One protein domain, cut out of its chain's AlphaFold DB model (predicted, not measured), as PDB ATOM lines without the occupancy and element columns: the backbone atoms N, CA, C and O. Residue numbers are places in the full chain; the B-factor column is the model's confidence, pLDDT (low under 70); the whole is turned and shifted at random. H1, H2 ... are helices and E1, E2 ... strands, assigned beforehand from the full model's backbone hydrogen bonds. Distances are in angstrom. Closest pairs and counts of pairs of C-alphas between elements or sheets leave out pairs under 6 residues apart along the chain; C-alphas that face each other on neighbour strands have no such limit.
ATOM      1  N   ALA A   3     123.191  -4.253 272.809       87.44
ATOM      2  CA  ALA A   3     123.398  -2.800 272.822       87.44
ATOM      3  C   ALA A   3     122.625  -2.082 273.940       87.44
ATOM      4  O   ALA A   3     123.194  -1.251 274.635       87.44
ATOM      5  N   ALA A   4     121.363  -2.451 274.181       89.06
ATOM      6  CA  ALA A   4     120.559  -1.879 275.265       89.06
ATOM      7  C   ALA A   4     121.094  -2.233 276.666       89.06
ATOM      8  O   ALA A   4     120.814  -1.517 277.624       89.06
ATOM      9  N   LEU A   5     121.866  -3.319 276.779       93.00
ATOM     10  CA  LEU A   5     122.544  -3.744 278.005       93.00
ATOM     11  C   LEU A   5     123.993  -3.238 278.102       93.00
ATOM     12  O   LEU A   5     124.695  -3.633 279.026       93.00
ATOM     13  N   ASN A   6     124.466  -2.406 277.163       91.25
ATOM     14  CA  ASN A   6     125.874  -1.999 277.066       91.25
ATOM     15  C   ASN A   6     126.840  -3.201 277.102       91.25
ATOM     16  O   ASN A   6     127.819  -3.201 277.850       91.25
ATOM     17  N   ALA A   7     126.510  -4.236 276.326       90.94
ATOM     18  CA  ALA A   7     127.206  -5.523 276.262       90.94
ATOM     19  C   ALA A   7     127.685  -5.850 274.840       90.94
ATOM     20  O   ALA A   7     127.759  -7.009 274.445       90.94
ATOM     21  N   THR A   8     127.885  -4.843 273.989       87.62
ATOM     22  CA  THR A   8     128.323  -5.092 272.609       87.62
ATOM     23  C   THR A   8     129.753  -5.614 272.582       87.62
ATOM     24  O   THR A   8     130.059  -6.510 271.808       87.62
ATOM     25  N   ASP A   9     130.615  -5.148 273.475       87.19
ATOM     26  CA  ASP A   9     131.991  -5.614 273.652       87.19
ATOM     27  C   ASP A   9     132.125  -7.129 273.885       87.19
ATOM     28  O   ASP A   9     133.162  -7.698 273.550       87.19
ATOM     29  N   THR A  10     131.076  -7.803 274.366       88.50
ATOM     30  CA  THR A  10     131.057  -9.267 274.530       88.50
ATOM     31  C   THR A  10     130.748 -10.023 273.233       88.50
ATOM     32  O   THR A  10     130.847 -11.247 273.193       88.50
ATOM     33  N   ALA A  11     130.318  -9.337 272.172       87.94
ATOM     34  CA  ALA A  11     129.972  -9.950 270.897       87.94
ATOM     35  C   ALA A  11     131.185  -9.996 269.959       87.94
ATOM     36  O   ALA A  11     131.811  -8.977 269.680       87.94
ATOM     37  N   VAL A  12     131.466 -11.173 269.395       85.50
ATOM     38  CA  VAL A  12     132.506 -11.363 268.362       85.50
ATOM     39  C   VAL A  12     131.934 -11.439 266.939       85.50
ATOM     40  O   VAL A  12     132.665 -11.300 265.959       85.50
ATOM     41  N   GLY A  13     130.614 -11.598 266.796       83.12
ATOM     42  CA  GLY A  13     129.914 -11.621 265.509       83.12
ATOM     43  C   GLY A  13     128.401 -11.469 265.644       83.12
ATOM     44  O   GLY A  13     127.843 -11.641 266.725       83.12
ATOM     45  N   THR A  14     127.730 -11.141 264.538       77.75
ATOM     46  CA  THR A  14     126.267 -10.974 264.489       77.75
ATOM     47  C   THR A  14     125.715 -11.311 263.111       77.75
ATOM     48  O   THR A  14     126.420 -11.116 262.130       77.75
ATOM     49  N   THR A  15     124.456 -11.744 263.007       71.06
ATOM     50  CA  THR A  15     123.779 -11.979 261.717       71.06
ATOM     51  C   THR A  15     123.550 -10.685 260.929       71.06
ATOM     52  O   THR A  15     123.495  -9.592 261.492       71.06
ATOM     53  N   ASP A  16     123.315 -10.813 259.621       63.38
ATOM     54  CA  ASP A  16     122.955  -9.694 258.731       63.38
ATOM     55  C   ASP A  16     121.638  -9.000 259.125       63.38
ATOM     56  O   ASP A  16     121.372  -7.876 258.696       63.38
ATOM     57  N   SER A  17     120.806  -9.690 259.912       56.44
ATOM     58  CA  SER A  17     119.504  -9.232 260.397       56.44
ATOM     59  C   SER A  17     119.566  -8.453 261.708       56.44
ATOM     60  O   SER A  17     118.574  -7.810 262.057       56.44
ATOM     61  N   ALA A  18     120.694  -8.477 262.429       59.12
ATOM     62  CA  ALA A  18     120.891  -7.535 263.516       59.12
ATOM     63  C   ALA A  18     120.830  -6.140 262.905       59.12
ATOM     64  O   ALA A  18     121.601  -5.813 261.999       59.12
ATOM     65  N   ILE A  19     119.811  -5.394 263.334       52.41
ATOM     66  CA  ILE A  19     119.429  -4.085 262.812       52.41
ATOM     67  C   ILE A  19     120.694  -3.275 262.552       52.41
ATOM     68  O   ILE A  19     121.636  -3.357 263.339       52.41
ATOM     69  N   ARG A  20     120.701  -2.534 261.432       51.59
ATOM     70  CA  ARG A  20     121.723  -1.559 261.019       51.59
ATOM     71  C   ARG A  20     121.889  -0.467 262.086       51.59
ATOM     72  O   ARG A  20     121.561   0.689 261.860       51.59
ATOM     73  N   ASP A  21     122.340  -0.860 263.258       48.50
ATOM     74  CA  ASP A  21     122.671  -0.016 264.373       48.50
ATOM     75  C   ASP A  21     124.120   0.428 264.133       48.50
ATOM     76  O   ASP A  21     125.006  -0.429 264.013       48.50
ATOM     77  N   PRO A  22     124.385   1.740 264.019       49.53
ATOM     78  CA  PRO A  22     125.739   2.276 263.914       49.53
ATOM     79  C   PRO A  22     126.683   1.791 265.031       49.53
ATOM     80  O   PRO A  22     127.904   1.835 264.862       49.53
ATOM     81  N   LEU A  23     126.133   1.321 266.156       40.09
ATOM     82  CA  LEU A  23     126.858   0.780 267.303       40.09
ATOM     83  C   LEU A  23     127.269  -0.694 267.134       40.09
ATOM     84  O   LEU A  23     128.132  -1.170 267.870       40.09
ATOM     85  N   LEU A  24     126.718  -1.426 266.160       46.88
ATOM     86  CA  LEU A  24     127.051  -2.830 265.893       46.88
ATOM     87  C   LEU A  24     128.100  -2.935 264.772       46.88
ATOM     88  O   LEU A  24     127.789  -3.178 263.604       46.88
ATOM     89  N   ARG A  25     129.379  -2.761 265.126       46.41
ATOM     90  CA  ARG A  25     130.532  -2.858 264.205       46.41
ATOM     91  C   ARG A  25     131.030  -4.303 264.009       46.41
ATOM     92  O   ARG A  25     132.221  -4.563 264.165       46.41
ATOM     93  N   TYR A  26     130.158  -5.254 263.669       45.69
ATOM     94  CA  TYR A  26     130.546  -6.674 263.560       45.69
ATOM     95  C   TYR A  26     130.555  -7.223 262.133       45.69
ATOM     96  O   TYR A  26     129.832  -6.756 261.249       45.69
ATOM     97  N   ARG A  27     131.376  -8.266 261.928       44.44
ATOM     98  CA  ARG A  27     131.376  -9.082 260.707       44.44
ATOM     99  C   ARG A  27     130.076  -9.886 260.608       44.44
ATOM    100  O   ARG A  27     129.575 -10.412 261.597       44.44
ATOM    101  N   ARG A  28     129.571  -9.951 259.377       49.84
ATOM    102  CA  ARG A  28     128.225 -10.368 258.972       49.84
ATOM    103  C   ARG A  28     128.271 -11.732 258.264       49.84
ATOM    104  O   ARG A  28     128.789 -11.806 257.146       49.84
ATOM    105  N   PRO A  29     127.819 -12.834 258.886       39.50
ATOM    106  CA  PRO A  29     127.868 -14.164 258.315       39.50
ATOM    107  C   PRO A  29     126.647 -14.485 257.437       39.50
ATOM    108  O   PRO A  29     126.244 -15.634 257.401       39.50
ATOM    109  N   GLY A  30     126.095 -13.552 256.658       39.69
ATOM    110  CA  GLY A  30     125.109 -13.885 255.623       39.69
ATOM    111  C   GLY A  30     123.727 -14.290 256.164       39.69
ATOM    112  O   GLY A  30     123.524 -14.484 257.361       39.69
ATOM    113  N   ALA A  31     122.758 -14.453 255.257       47.88
ATOM    114  CA  ALA A  31     121.384 -14.866 255.581       47.88
ATOM    115  C   ALA A  31     121.232 -16.362 255.933       47.88
ATOM    116  O   ALA A  31     120.228 -16.759 256.518       47.88
ATOM    117  N   LYS A  32     122.220 -17.190 255.572       60.16
ATOM    118  CA  LYS A  32     122.358 -18.584 256.012       60.16
ATOM    119  C   LYS A  32     123.538 -18.657 256.962       60.16
ATOM    120  O   LYS A  32     124.642 -18.270 256.574       60.16
ATOM    121  N   VAL A  33     123.319 -19.162 258.172       70.81
ATOM    122  CA  VAL A  33     124.393 -19.296 259.151       70.81
ATOM    123  C   VAL A  33     125.437 -20.275 258.619       70.81
ATOM    124  O   VAL A  33     125.138 -21.413 258.263       70.81
ATOM    125  N   SER A  34     126.685 -19.820 258.542       84.62
ATOM    126  CA  SER A  34     127.824 -20.664 258.192       84.62
ATOM    127  C   SER A  34     128.536 -21.087 259.469       84.62
ATOM    128  O   SER A  34     129.084 -20.245 260.180       84.62
ATOM    129  N   ILE A  35     128.550 -22.392 259.737       88.88
ATOM    130  CA  ILE A  35     129.249 -22.960 260.897       88.88
ATOM    131  C   ILE A  35     130.742 -22.659 260.832       88.88
ATOM    132  O   ILE A  35     131.319 -22.245 261.828       88.88
ATOM    133  N   GLU A  36     131.349 -22.750 259.649       88.94
ATOM    134  CA  GLU A  36     132.745 -22.365 259.436       88.94
ATOM    135  C   GLU A  36     133.005 -20.906 259.843       88.94
ATOM    136  O   GLU A  36     133.954 -20.626 260.574       88.94
ATOM    137  N   LYS A  37     132.123 -19.975 259.450       88.75
ATOM    138  CA  LYS A  37     132.240 -18.567 259.854       88.75
ATOM    139  C   LYS A  37     132.039 -18.367 261.352       88.75
ATOM    140  O   LYS A  37     132.708 -17.507 261.909       88.75
ATOM    141  N   ILE A  38     131.147 -19.124 261.998       89.75
ATOM    142  CA  ILE A  38     131.001 -19.087 263.462       89.75
ATOM    143  C   ILE A  38     132.300 -19.555 264.122       89.75
ATOM    144  O   ILE A  38     132.840 -18.843 264.959       89.75
ATOM    145  N   LEU A  39     132.833 -20.711 263.720       91.38
ATOM    146  CA  LEU A  39     134.049 -21.284 264.306       91.38
ATOM    147  C   LEU A  39     135.269 -20.373 264.126       91.38
ATOM    148  O   LEU A  39     136.078 -20.246 265.043       91.38
ATOM    149  N   ALA A  40     135.374 -19.686 262.986       91.62
ATOM    150  CA  ALA A  40     136.444 -18.723 262.721       91.62
ATOM    151  C   ALA A  40     136.441 -17.515 263.677       91.62
ATOM    152  O   ALA A  40     137.472 -16.866 263.833       91.62
ATOM    153  N   LEU A  41     135.304 -17.207 264.312       90.81
ATOM    154  CA  LEU A  41     135.190 -16.146 265.320       90.81
ATOM    155  C   LEU A  41     135.564 -16.614 266.732       90.81
ATOM    156  O   LEU A  41     135.611 -15.783 267.632       90.81
ATOM    157  N   GLN A  42     135.812 -17.914 266.918       92.69
ATOM    158  CA  GLN A  42     136.167 -18.531 268.200       92.69
ATOM    159  C   GLN A  42     135.220 -18.159 269.367       92.69
ATOM    160  O   GLN A  42     135.698 -17.747 270.423       92.69
ATOM    161  N   PRO A  43     133.884 -18.280 269.214       93.50
ATOM    162  CA  PRO A  43     132.961 -17.987 270.301       93.50
ATOM    163  C   PRO A  43     132.977 -19.101 271.353       93.50
ATOM    164  O   PRO A  43     133.147 -20.278 271.036       93.50
ATOM    165  N   ASP A  44     132.700 -18.738 272.597       93.88
ATOM    166  CA  ASP A  44     132.367 -19.660 273.687       93.88
ATOM    167  C   ASP A  44     130.844 -19.873 273.830       93.88
ATOM    168  O   ASP A  44     130.393 -20.901 274.346       93.88
ATOM    169  N   LEU A  45     130.044 -18.940 273.307       94.12
ATOM    170  CA  LEU A  45     128.585 -18.943 273.331       94.12
ATOM    171  C   LEU A  45     127.992 -18.447 272.002       94.12
ATOM    172  O   LEU A  45     128.389 -17.420 271.454       94.12
ATOM    173  N   VAL A  46     126.964 -19.142 271.520       92.88
ATOM    174  CA  VAL A  46     126.099 -18.728 270.412       92.88
ATOM    175  C   VAL A  46     124.689 -18.503 270.942       92.88
ATOM    176  O   VAL A  46     124.095 -19.394 271.548       92.88
ATOM    177  N   ILE A  47     124.135 -17.319 270.686       91.56
ATOM    178  CA  ILE A  47     122.739 -16.993 270.993       91.56
ATOM    179  C   ILE A  47     121.941 -17.006 269.690       91.56
ATOM    180  O   ILE A  47     122.306 -16.320 268.735       91.56
ATOM    181  N   ALA A  48     120.853 -17.772 269.650       89.56
ATOM    182  CA  ALA A  48     119.992 -17.903 268.477       89.56
ATOM    183  C   ALA A  48     118.505 -17.914 268.871       89.56
ATOM    184  O   ALA A  48     118.179 -18.349 269.974       89.56
ATOM    185  N   PRO A  49     117.580 -17.481 267.998       86.56
ATOM    186  CA  PRO A  49     116.153 -17.593 268.282       86.56
ATOM    187  C   PRO A  49     115.711 -19.060 268.308       86.56
ATOM    188  O   PRO A  49     116.339 -19.932 267.695       86.56
ATOM    189  N   THR A  50     114.603 -19.342 268.987       85.62
ATOM    190  CA  THR A  50     114.015 -20.692 269.066       85.62
ATOM    191  C   THR A  50     113.535 -21.204 267.707       85.62
ATOM    192  O   THR A  50     113.517 -22.406 267.471       85.62
ATOM    193  N   SER A  51     113.210 -20.291 266.788       80.94
ATOM    194  CA  SER A  51     112.799 -20.599 265.417       80.94
ATOM    195  C   SER A  51     113.937 -21.068 264.509       80.94
ATOM    196  O   SER A  51     113.671 -21.585 263.425       80.94
ATOM    197  N   TYR A  52     115.198 -20.877 264.910       82.38
ATOM    198  CA  TYR A  52     116.334 -21.362 264.132       82.38
ATOM    199  C   TYR A  52     116.480 -22.885 264.314       82.38
ATOM    200  O   TYR A  52     116.414 -23.342 265.456       82.38
ATOM    201  N   PRO A  53     116.705 -23.696 263.268       80.62
ATOM    202  CA  PRO A  53     116.747 -25.151 263.427       80.62
ATOM    203  C   PRO A  53     117.865 -25.626 264.374       80.62
ATOM    204  O   PRO A  53     118.946 -25.029 264.432       80.62
ATOM    205  N   ALA A  54     117.616 -26.683 265.150       76.94
ATOM    206  CA  ALA A  54     118.573 -27.207 266.136       76.94
ATOM    207  C   ALA A  54     119.691 -28.033 265.483       76.94
ATOM    208  O   ALA A  54     120.863 -27.948 265.850       76.94
ATOM    209  N   GLU A  55     119.349 -28.770 264.429       80.38
ATOM    210  CA  GLU A  55     120.275 -29.519 263.582       80.38
ATOM    211  C   GLU A  55     121.315 -28.628 262.887       80.38
ATOM    212  O   GLU A  55     122.315 -29.116 262.357       80.38
ATOM    213  N   GLU A  56     121.095 -27.314 262.873       83.12
ATOM    214  CA  GLU A  56     122.029 -26.368 262.291       83.12
ATOM    215  C   GLU A  56     123.074 -25.845 263.273       83.12
ATOM    216  O   GLU A  56     124.180 -25.566 262.823       83.12
ATOM    217  N   LEU A  57     122.778 -25.736 264.571       89.25
ATOM    218  CA  LEU A  57     123.710 -25.172 265.554       89.25
ATOM    219  C   LEU A  57     124.217 -26.240 266.521       89.25
ATOM    220  O   LEU A  57     125.384 -26.607 266.459       89.25
ATOM    221  N   GLU A  58     123.354 -26.776 267.380       90.50
ATOM    222  CA  GLU A  58     123.721 -27.698 268.459       90.50
ATOM    223  C   GLU A  58     124.367 -28.982 267.938       90.50
ATOM    224  O   GLU A  58     125.297 -29.494 268.553       90.50
ATOM    225  N   ALA A  59     123.901 -29.493 266.795       90.38
ATOM    226  CA  ALA A  59     124.447 -30.711 266.198       90.38
ATOM    227  C   ALA A  59     125.792 -30.499 265.479       90.38
ATOM    228  O   ALA A  59     126.526 -31.460 265.257       90.38
ATOM    229  N   LYS A  60     126.104 -29.262 265.068       92.31
ATOM    230  CA  LYS A  60     127.267 -28.946 264.217       92.31
ATOM    231  C   LYS A  60     128.369 -28.194 264.953       92.31
ATOM    232  O   LYS A  60     129.511 -28.197 264.495       92.31
ATOM    233  N   LEU A  61     128.040 -27.532 266.058       93.56
ATOM    234  CA  LEU A  61     129.007 -26.828 266.884       93.56
ATOM    235  C   LEU A  61     129.666 -27.796 267.885       93.56
ATOM    236  O   LEU A  61     128.994 -28.656 268.454       93.56
ATOM    237  N   PRO A  62     130.979 -27.663 268.133       94.00
ATOM    238  CA  PRO A  62     131.665 -28.416 269.173       94.00
ATOM    239  C   PRO A  62     131.033 -28.210 270.557       94.00
ATOM    240  O   PRO A  62     130.640 -27.102 270.902       94.00
ATOM    241  N   HIS A  63     131.059 -29.237 271.413       91.25
ATOM    242  CA  HIS A  63     130.438 -29.206 272.750       91.25
ATOM    243  C   HIS A  63     130.943 -28.107 273.709       91.25
ATOM    244  O   HIS A  63     130.284 -27.817 274.717       91.25
ATOM    245  N   HIS A  64     132.119 -27.529 273.443       91.69
ATOM    246  CA  HIS A  64     132.650 -26.415 274.229       91.69
ATOM    247  C   HIS A  64     131.974 -25.081 273.888       91.69
ATOM    248  O   HIS A  64     131.912 -24.220 274.757       91.69
ATOM    249  N   ILE A  65     131.414 -24.937 272.681       95.44
ATOM    250  CA  ILE A  65     130.625 -23.772 272.280       95.44
ATOM    251  C   ILE A  65     129.188 -24.019 272.722       95.44
ATOM    252  O   ILE A  65     128.511 -24.920 272.223       95.44
ATOM    253  N   LYS A  66     128.711 -23.247 273.695       94.81
ATOM    254  CA  LYS A  66     127.331 -23.381 274.170       94.81
ATOM    255  C   LYS A  66     126.380 -22.712 273.190       94.81
ATOM    256  O   LYS A  66     126.705 -21.681 272.617       94.81
ATOM    257  N   VAL A  67     125.195 -23.288 273.015       94.50
ATOM    258  CA  VAL A  67     124.108 -22.654 272.267       94.50
ATOM    259  C   VAL A  67     122.995 -22.338 273.250       94.50
ATOM    260  O   VAL A  67     122.529 -23.218 273.973       94.50
ATOM    261  N   VAL A  68     122.590 -21.076 273.300       94.38
ATOM    262  CA  VAL A  68     121.480 -20.605 274.125       94.38
ATOM    263  C   VAL A  68     120.392 -20.053 273.214       94.38
ATOM    264  O   VAL A  68     120.651 -19.235 272.330       94.38
ATOM    265  N   ARG A  69     119.156 -20.506 273.443       91.94
ATOM    266  CA  ARG A  69     117.991 -20.073 272.675       91.94
ATOM    267  C   ARG A  69     117.248 -18.957 273.398       91.94
ATOM    268  O   ARG A  69     116.735 -19.186 274.490       91.94
ATOM    269  N   LEU A  70     117.223 -17.768 272.800       92.00
ATOM    270  CA  LEU A  70     116.502 -16.598 273.309       92.00
ATOM    271  C   LEU A  70     115.852 -15.872 272.134       92.00
ATOM    272  O   LEU A  70     116.529 -15.543 271.158       92.00
ATOM    273  N   ASP A  71     114.557 -15.600 272.237       86.94
ATOM    274  CA  ASP A  71     113.823 -14.878 271.199       86.94
ATOM    275  C   ASP A  71     114.004 -13.352 271.351       86.94
ATOM    276  O   ASP A  71     114.162 -12.633 270.364       86.94
ATOM    277  N   LEU A  72     114.058 -12.860 272.591       88.38
ATOM    278  CA  LEU A  72     114.252 -11.469 273.013       88.38
ATOM    279  C   LEU A  72     113.183 -10.504 272.480       88.38
ATOM    280  O   LEU A  72     113.474  -9.342 272.182       88.38
ATOM    281  N   TRP A  73     111.937 -10.971 272.373       83.44
ATOM    282  CA  TRP A  73     110.777 -10.167 271.980       83.44
ATOM    283  C   TRP A  73     109.474 -10.728 272.575       83.44
ATOM    284  O   TRP A  73     109.434 -11.853 273.066       83.44
ATOM    285  N   GLY A  74     108.403  -9.930 272.523       80.94
ATOM    286  CA  GLY A  74     107.085 -10.291 273.057       80.94
ATOM    287  C   GLY A  74     106.924  -9.934 274.536       80.94
ATOM    288  O   GLY A  74     107.785 -10.226 275.363       80.94
ATOM    289  N   VAL A  75     105.807  -9.295 274.882       76.31
ATOM    290  CA  VAL A  75     105.565  -8.733 276.227       76.31
ATOM    291  C   VAL A  75     105.614  -9.776 277.349       76.31
ATOM    292  O   VAL A  75     105.988  -9.443 278.469       76.31
ATOM    293  N   ASN A  76     105.304 -11.038 277.040       76.00
ATOM    294  CA  ASN A  76     105.248 -12.116 278.027       76.00
ATOM    295  C   ASN A  76     106.618 -12.722 278.356       76.00
ATOM    296  O   ASN A  76     106.819 -13.200 279.465       76.00
ATOM    297  N   ARG A  77     107.550 -12.740 277.394       85.75
ATOM    298  CA  ARG A  77     108.835 -13.456 277.516       85.75
ATOM    299  C   ARG A  77     110.036 -12.533 277.628       85.75
ATOM    300  O   ARG A  77     111.068 -12.929 278.163       85.75
ATOM    301  N   LEU A  78     109.893 -11.297 277.152       90.88
ATOM    302  CA  LEU A  78     110.998 -10.364 277.017       90.88
ATOM    303  C   LEU A  78     111.759 -10.148 278.327       90.88
ATOM    304  O   LEU A  78     112.983 -10.163 278.308       90.88
ATOM    305  N   PHE A  79     111.068  -9.945 279.451       93.56
ATOM    306  CA  PHE A  79     111.741  -9.632 280.716       93.56
ATOM    307  C   PHE A  79     112.591 -10.798 281.221       93.56
ATOM    308  O   PHE A  79     113.780 -10.608 281.462       93.56
ATOM    309  N   ASP A  80     112.030 -12.003 281.264       94.38
ATOM    310  CA  ASP A  80     112.750 -13.202 281.700       94.38
ATOM    311  C   ASP A  80     113.949 -13.510 280.791       94.38
ATOM    312  O   ASP A  80     115.020 -13.907 281.253       94.38
ATOM    313  N   GLU A  81     113.797 -13.337 279.476       95.50
ATOM    314  CA  GLU A  81     114.891 -13.558 278.529       95.50
ATOM    315  C   GLU A  81     115.967 -12.469 278.601       95.50
ATOM    316  O   GLU A  81     117.148 -12.772 278.426       95.50
ATOM    317  N   VAL A  82     115.597 -11.222 278.912       96.31
ATOM    318  CA  VAL A  82     116.552 -10.139 279.186       96.31
ATOM    319  C   VAL A  82     117.344 -10.425 280.459       96.31
ATOM    320  O   VAL A  82     118.558 -10.235 280.453       96.31
ATOM    321  N   GLU A  83     116.710 -10.929 281.519       96.25
ATOM    322  CA  GLU A  83     117.410 -11.339 282.744       96.25
ATOM    323  C   GLU A  83     118.394 -12.482 282.477       96.25
ATOM    324  O   GLU A  83     119.558 -12.404 282.876       96.25
ATOM    325  N   LYS A  84     117.970 -13.512 281.732       96.56
ATOM    326  CA  LYS A  84     118.845 -14.624 281.322       96.56
ATOM    327  C   LYS A  84     120.021 -14.139 280.483       96.56
ATOM    328  O   LYS A  84     121.158 -14.508 280.763       96.56
ATOM    329  N   LEU A  85     119.767 -13.291 279.484       96.31
ATOM    330  CA  LEU A  85     120.823 -12.693 278.670       96.31
ATOM    331  C   LEU A  85     121.818 -11.930 279.544       96.31
ATOM    332  O   LEU A  85     123.021 -12.105 279.399       96.31
ATOM    333  N   ALA A  86     121.320 -11.119 280.471       96.81
ATOM    334  CA  ALA A  86     122.138 -10.303 281.352       96.81
ATOM    335  C   ALA A  86     123.024 -11.121 282.294       96.81
ATOM    336  O   ALA A  86     124.137 -10.692 282.584       96.81
ATOM    337  N   LEU A  87     122.572 -12.295 282.740       96.69
ATOM    338  CA  LEU A  87     123.416 -13.237 283.478       96.69
ATOM    339  C   LEU A  87     124.568 -13.759 282.610       96.69
ATOM    340  O   LEU A  87     125.696 -13.830 283.087       96.69
ATOM    341  N   LEU A  88     124.303 -14.067 281.337       95.44
ATOM    342  CA  LEU A  88     125.313 -14.583 280.405       95.44
ATOM    343  C   LEU A  88     126.390 -13.548 280.064       95.44
ATOM    344  O   LEU A  88     127.538 -13.919 279.857       95.44
ATOM    345  N   VAL A  89     126.030 -12.262 280.021       95.06
ATOM    346  CA  VAL A  89     126.960 -11.172 279.664       95.06
ATOM    347  C   VAL A  89     127.398 -10.312 280.853       95.06
ATOM    348  O   VAL A  89     128.053  -9.294 280.663       95.06
ATOM    349  N   ASN A  90     127.050 -10.713 282.081       95.94
ATOM    350  CA  ASN A  90     127.354  -9.999 283.327       95.94
ATOM    351  C   ASN A  90     126.864  -8.530 283.355       95.94
ATOM    352  O   ASN A  90     127.605  -7.613 283.708       95.94
ATOM    353  N   LYS A  91     125.599  -8.306 282.969       97.44
ATOM    354  CA  LYS A  91     124.938  -6.984 282.869       97.44
ATOM    355  C   LYS A  91     123.606  -6.919 283.617       97.44
ATOM    356  O   LYS A  91     122.610  -6.365 283.144       97.44
ATOM    357  N   THR A  92     123.542  -7.566 284.780       97.31
ATOM    358  CA  THR A  92     122.301  -7.708 285.564       97.31
ATOM    359  C   THR A  92     121.771  -6.370 286.089       97.31
ATOM    360  O   THR A  92     120.556  -6.185 286.175       97.31
ATOM    361  N   ALA A  93     122.652  -5.411 286.394       97.25
ATOM    362  CA  ALA A  93     122.261  -4.068 286.823       97.25
ATOM    363  C   ALA A  93     121.617  -3.270 285.675       97.25
ATOM    364  O   ALA A  93     120.562  -2.654 285.854       97.25
ATOM    365  N   GLU A  94     122.211  -3.328 284.484       97.25
ATOM    366  CA  GLU A  94     121.698  -2.709 283.264       97.25
ATOM    367  C   GLU A  94     120.345  -3.309 282.877       97.25
ATOM    368  O   GLU A  94     119.405  -2.569 282.589       97.25
ATOM    369  N   ALA A  95     120.206  -4.634 282.964       97.12
ATOM    370  CA  ALA A  95     118.939  -5.315 282.725       97.12
ATOM    371  C   ALA A  95     117.854  -4.900 283.716       97.12
ATOM    372  O   ALA A  95     116.746  -4.584 283.290       97.12
ATOM    373  N   ARG A  96     118.162  -4.814 285.017       97.25
ATOM    374  CA  ARG A  96     117.200  -4.331 286.021       97.25
ATOM    375  C   ARG A  96     116.713  -2.919 285.693       97.25
ATOM    376  O   ARG A  96     115.515  -2.659 285.763       97.25
ATOM    377  N   SER A  97     117.624  -2.025 285.308       97.12
ATOM    378  CA  SER A  97     117.285  -0.657 284.895       97.12
ATOM    379  C   SER A  97     116.418  -0.636 283.631       97.12
ATOM    380  O   SER A  97     115.408   0.066 283.580       97.12
ATOM    381  N   LEU A  98     116.761  -1.442 282.622       95.19
ATOM    382  CA  LEU A  98     116.006  -1.555 281.374       95.19
ATOM    383  C   LEU A  98     114.591  -2.105 281.606       95.19
ATOM    384  O   LEU A  98     113.617  -1.529 281.122       95.19
ATOM    385  N   ILE A  99     114.470  -3.181 282.384       95.62
ATOM    386  CA  ILE A  99     113.190  -3.807 282.731       95.62
ATOM    387  C   ILE A  99     112.319  -2.828 283.516       95.62
ATOM    388  O   ILE A  99     111.137  -2.700 283.208       95.62
ATOM    389  N   ALA A 100     112.884  -2.091 284.478       96.12
ATOM    390  CA  ALA A 100     112.141  -1.080 285.228       96.12
ATOM    391  C   ALA A 100     111.558   0.006 284.309       96.12
ATOM    392  O   ALA A 100     110.384   0.345 284.436       96.12
ATOM    393  N   LYS A 101     112.337   0.495 283.332       94.94
ATOM    394  CA  LYS A 101     111.848   1.459 282.330       94.94
ATOM    395  C   LYS A 101     110.698   0.889 281.503       94.94
ATOM    396  O   LYS A 101     109.700   1.566 281.295       94.94
ATOM    397  N   TYR A 102     110.820  -0.355 281.046       92.69
ATOM    398  CA  TYR A 102     109.779  -0.983 280.230       92.69
ATOM    399  C   TYR A 102     108.505  -1.233 281.040       92.69
ATOM    400  O   TYR A 102     107.410  -0.998 280.539       92.69
ATOM    401  N   ARG A 103     108.634  -1.658 282.303       94.19
ATOM    402  CA  ARG A 103     107.492  -1.817 283.211       94.19
ATOM    403  C   ARG A 103     106.790  -0.491 283.476       94.19
ATOM    404  O   ARG A 103     105.570  -0.467 283.409       94.19
ATOM    405  N   ALA A 104     107.531   0.598 283.672       96.00
ATOM    406  CA  ALA A 104     106.938   1.926 283.828       96.00
ATOM    407  C   ALA A 104     106.099   2.328 282.600       96.00
ATOM    408  O   ALA A 104     104.962   2.761 282.755       96.00
ATOM    409  N   VAL A 105     106.604   2.092 281.383       93.81
ATOM    410  CA  VAL A 105     105.842   2.345 280.144       93.81
ATOM    411  C   VAL A 105     104.587   1.470 280.065       93.81
ATOM    412  O   VAL A 105     103.513   1.959 279.729       93.81
ATOM    413  N   LEU A 106     104.685   0.180 280.402       92.94
ATOM    414  CA  LEU A 106     103.518  -0.711 280.428       92.94
ATOM    415  C   LEU A 106     102.484  -0.283 281.475       92.94
ATOM    416  O   LEU A 106     101.287  -0.385 281.226       92.94
ATOM    417  N   GLU A 107     102.924   0.217 282.627       95.19
ATOM    418  CA  GLU A 107     102.040   0.767 283.653       95.19
ATOM    419  C   GLU A 107     101.347   2.050 283.186       95.19
ATOM    420  O   GLU A 107     100.162   2.228 283.461       95.19
ATOM    421  N   GLU A 108     102.050   2.936 282.478       96.56
ATOM    422  CA  GLU A 108     101.466   4.137 281.871       96.56
ATOM    423  C   GLU A 108     100.407   3.779 280.830       96.56
ATOM    424  O   GLU A 108      99.297   4.308 280.886       96.56
ATOM    425  N   ILE A 109     100.709   2.827 279.941       94.88
ATOM    426  CA  ILE A 109      99.743   2.301 278.969       94.88
ATOM    427  C   ILE A 109      98.537   1.724 279.709       94.88
ATOM    428  O   ILE A 109      97.409   2.119 279.431       94.88
TER     429      ILE A 109
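Overview. This is residues 3 to 109 of the 215 residues of an uncharacterized protein of Pyrobaculum sp (UniProt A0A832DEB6). A small sheet of two short parallel strands, E1 and E2, lies between the short helices H1 and H2 toward one end and a helical hairpin, H3 and H4, whose longer arm H4 reaches the other end. A long stretch with no named element, residues 3 to 34, loops along one side. The printed part has 107 residues, with the order H1, E1, H2, E2, H3, H4; the class is mostly helix, though under half of the residues are in named elements. The whole is compact, with a radius of gyration of the C-alphas of 14.9 A, yet elongated, spanning 46 by 28 by 24 A.

Along the chain. Begin with the sheet: find E1 at residues 45 to 48 and E2 at residues 66 to 69. H1 holds residues 35 to 40, from C-alpha 35 at (129.249, -22.960, 260.897), and H2 residues 54 to 57. H3 runs 15.3 A over residues 78 to 88. H4, residues 92 to 109, runs 25.5 A to C-alpha 109 at (99.743, 2.301, 278.969).

Arrangement. E1 and E2 are parallel neighbours at 24 degrees; look at N 46 and O 66, 2.8 A apart, within hydrogen-bond range. E1, H2 and E2 form a strand-helix-strand unit, two parallel strands with a helix between along the chain, its crossover right-handed. H1 and H2 are close but not clearly touching, with closest C-alphas Ile 35 and Leu 57 at 7.6 A. E2 and H3 are near each other. H3 and H4, a helical hairpin, touch at a shallow tilt of 8 degrees, opposite ways; their closest C-alphas are Ala 86 and Thr 92, 4.9 A apart, and H4 touches with residues 92 to 99 alone. H1 and H4 are apart. In H1, H3 and H4 every O i to N i+4 pair is within hydrogen-bond range; H2 is too short for one.

Size, cuts and confidence. The farthest C-alphas, Glu 36 and Glu 108, are 46.7 A apart. The printed part has no cut, and no link between named elements is long. Residues 16 to 32 have pLDDT under 70; the mean of the printed part is 84.0.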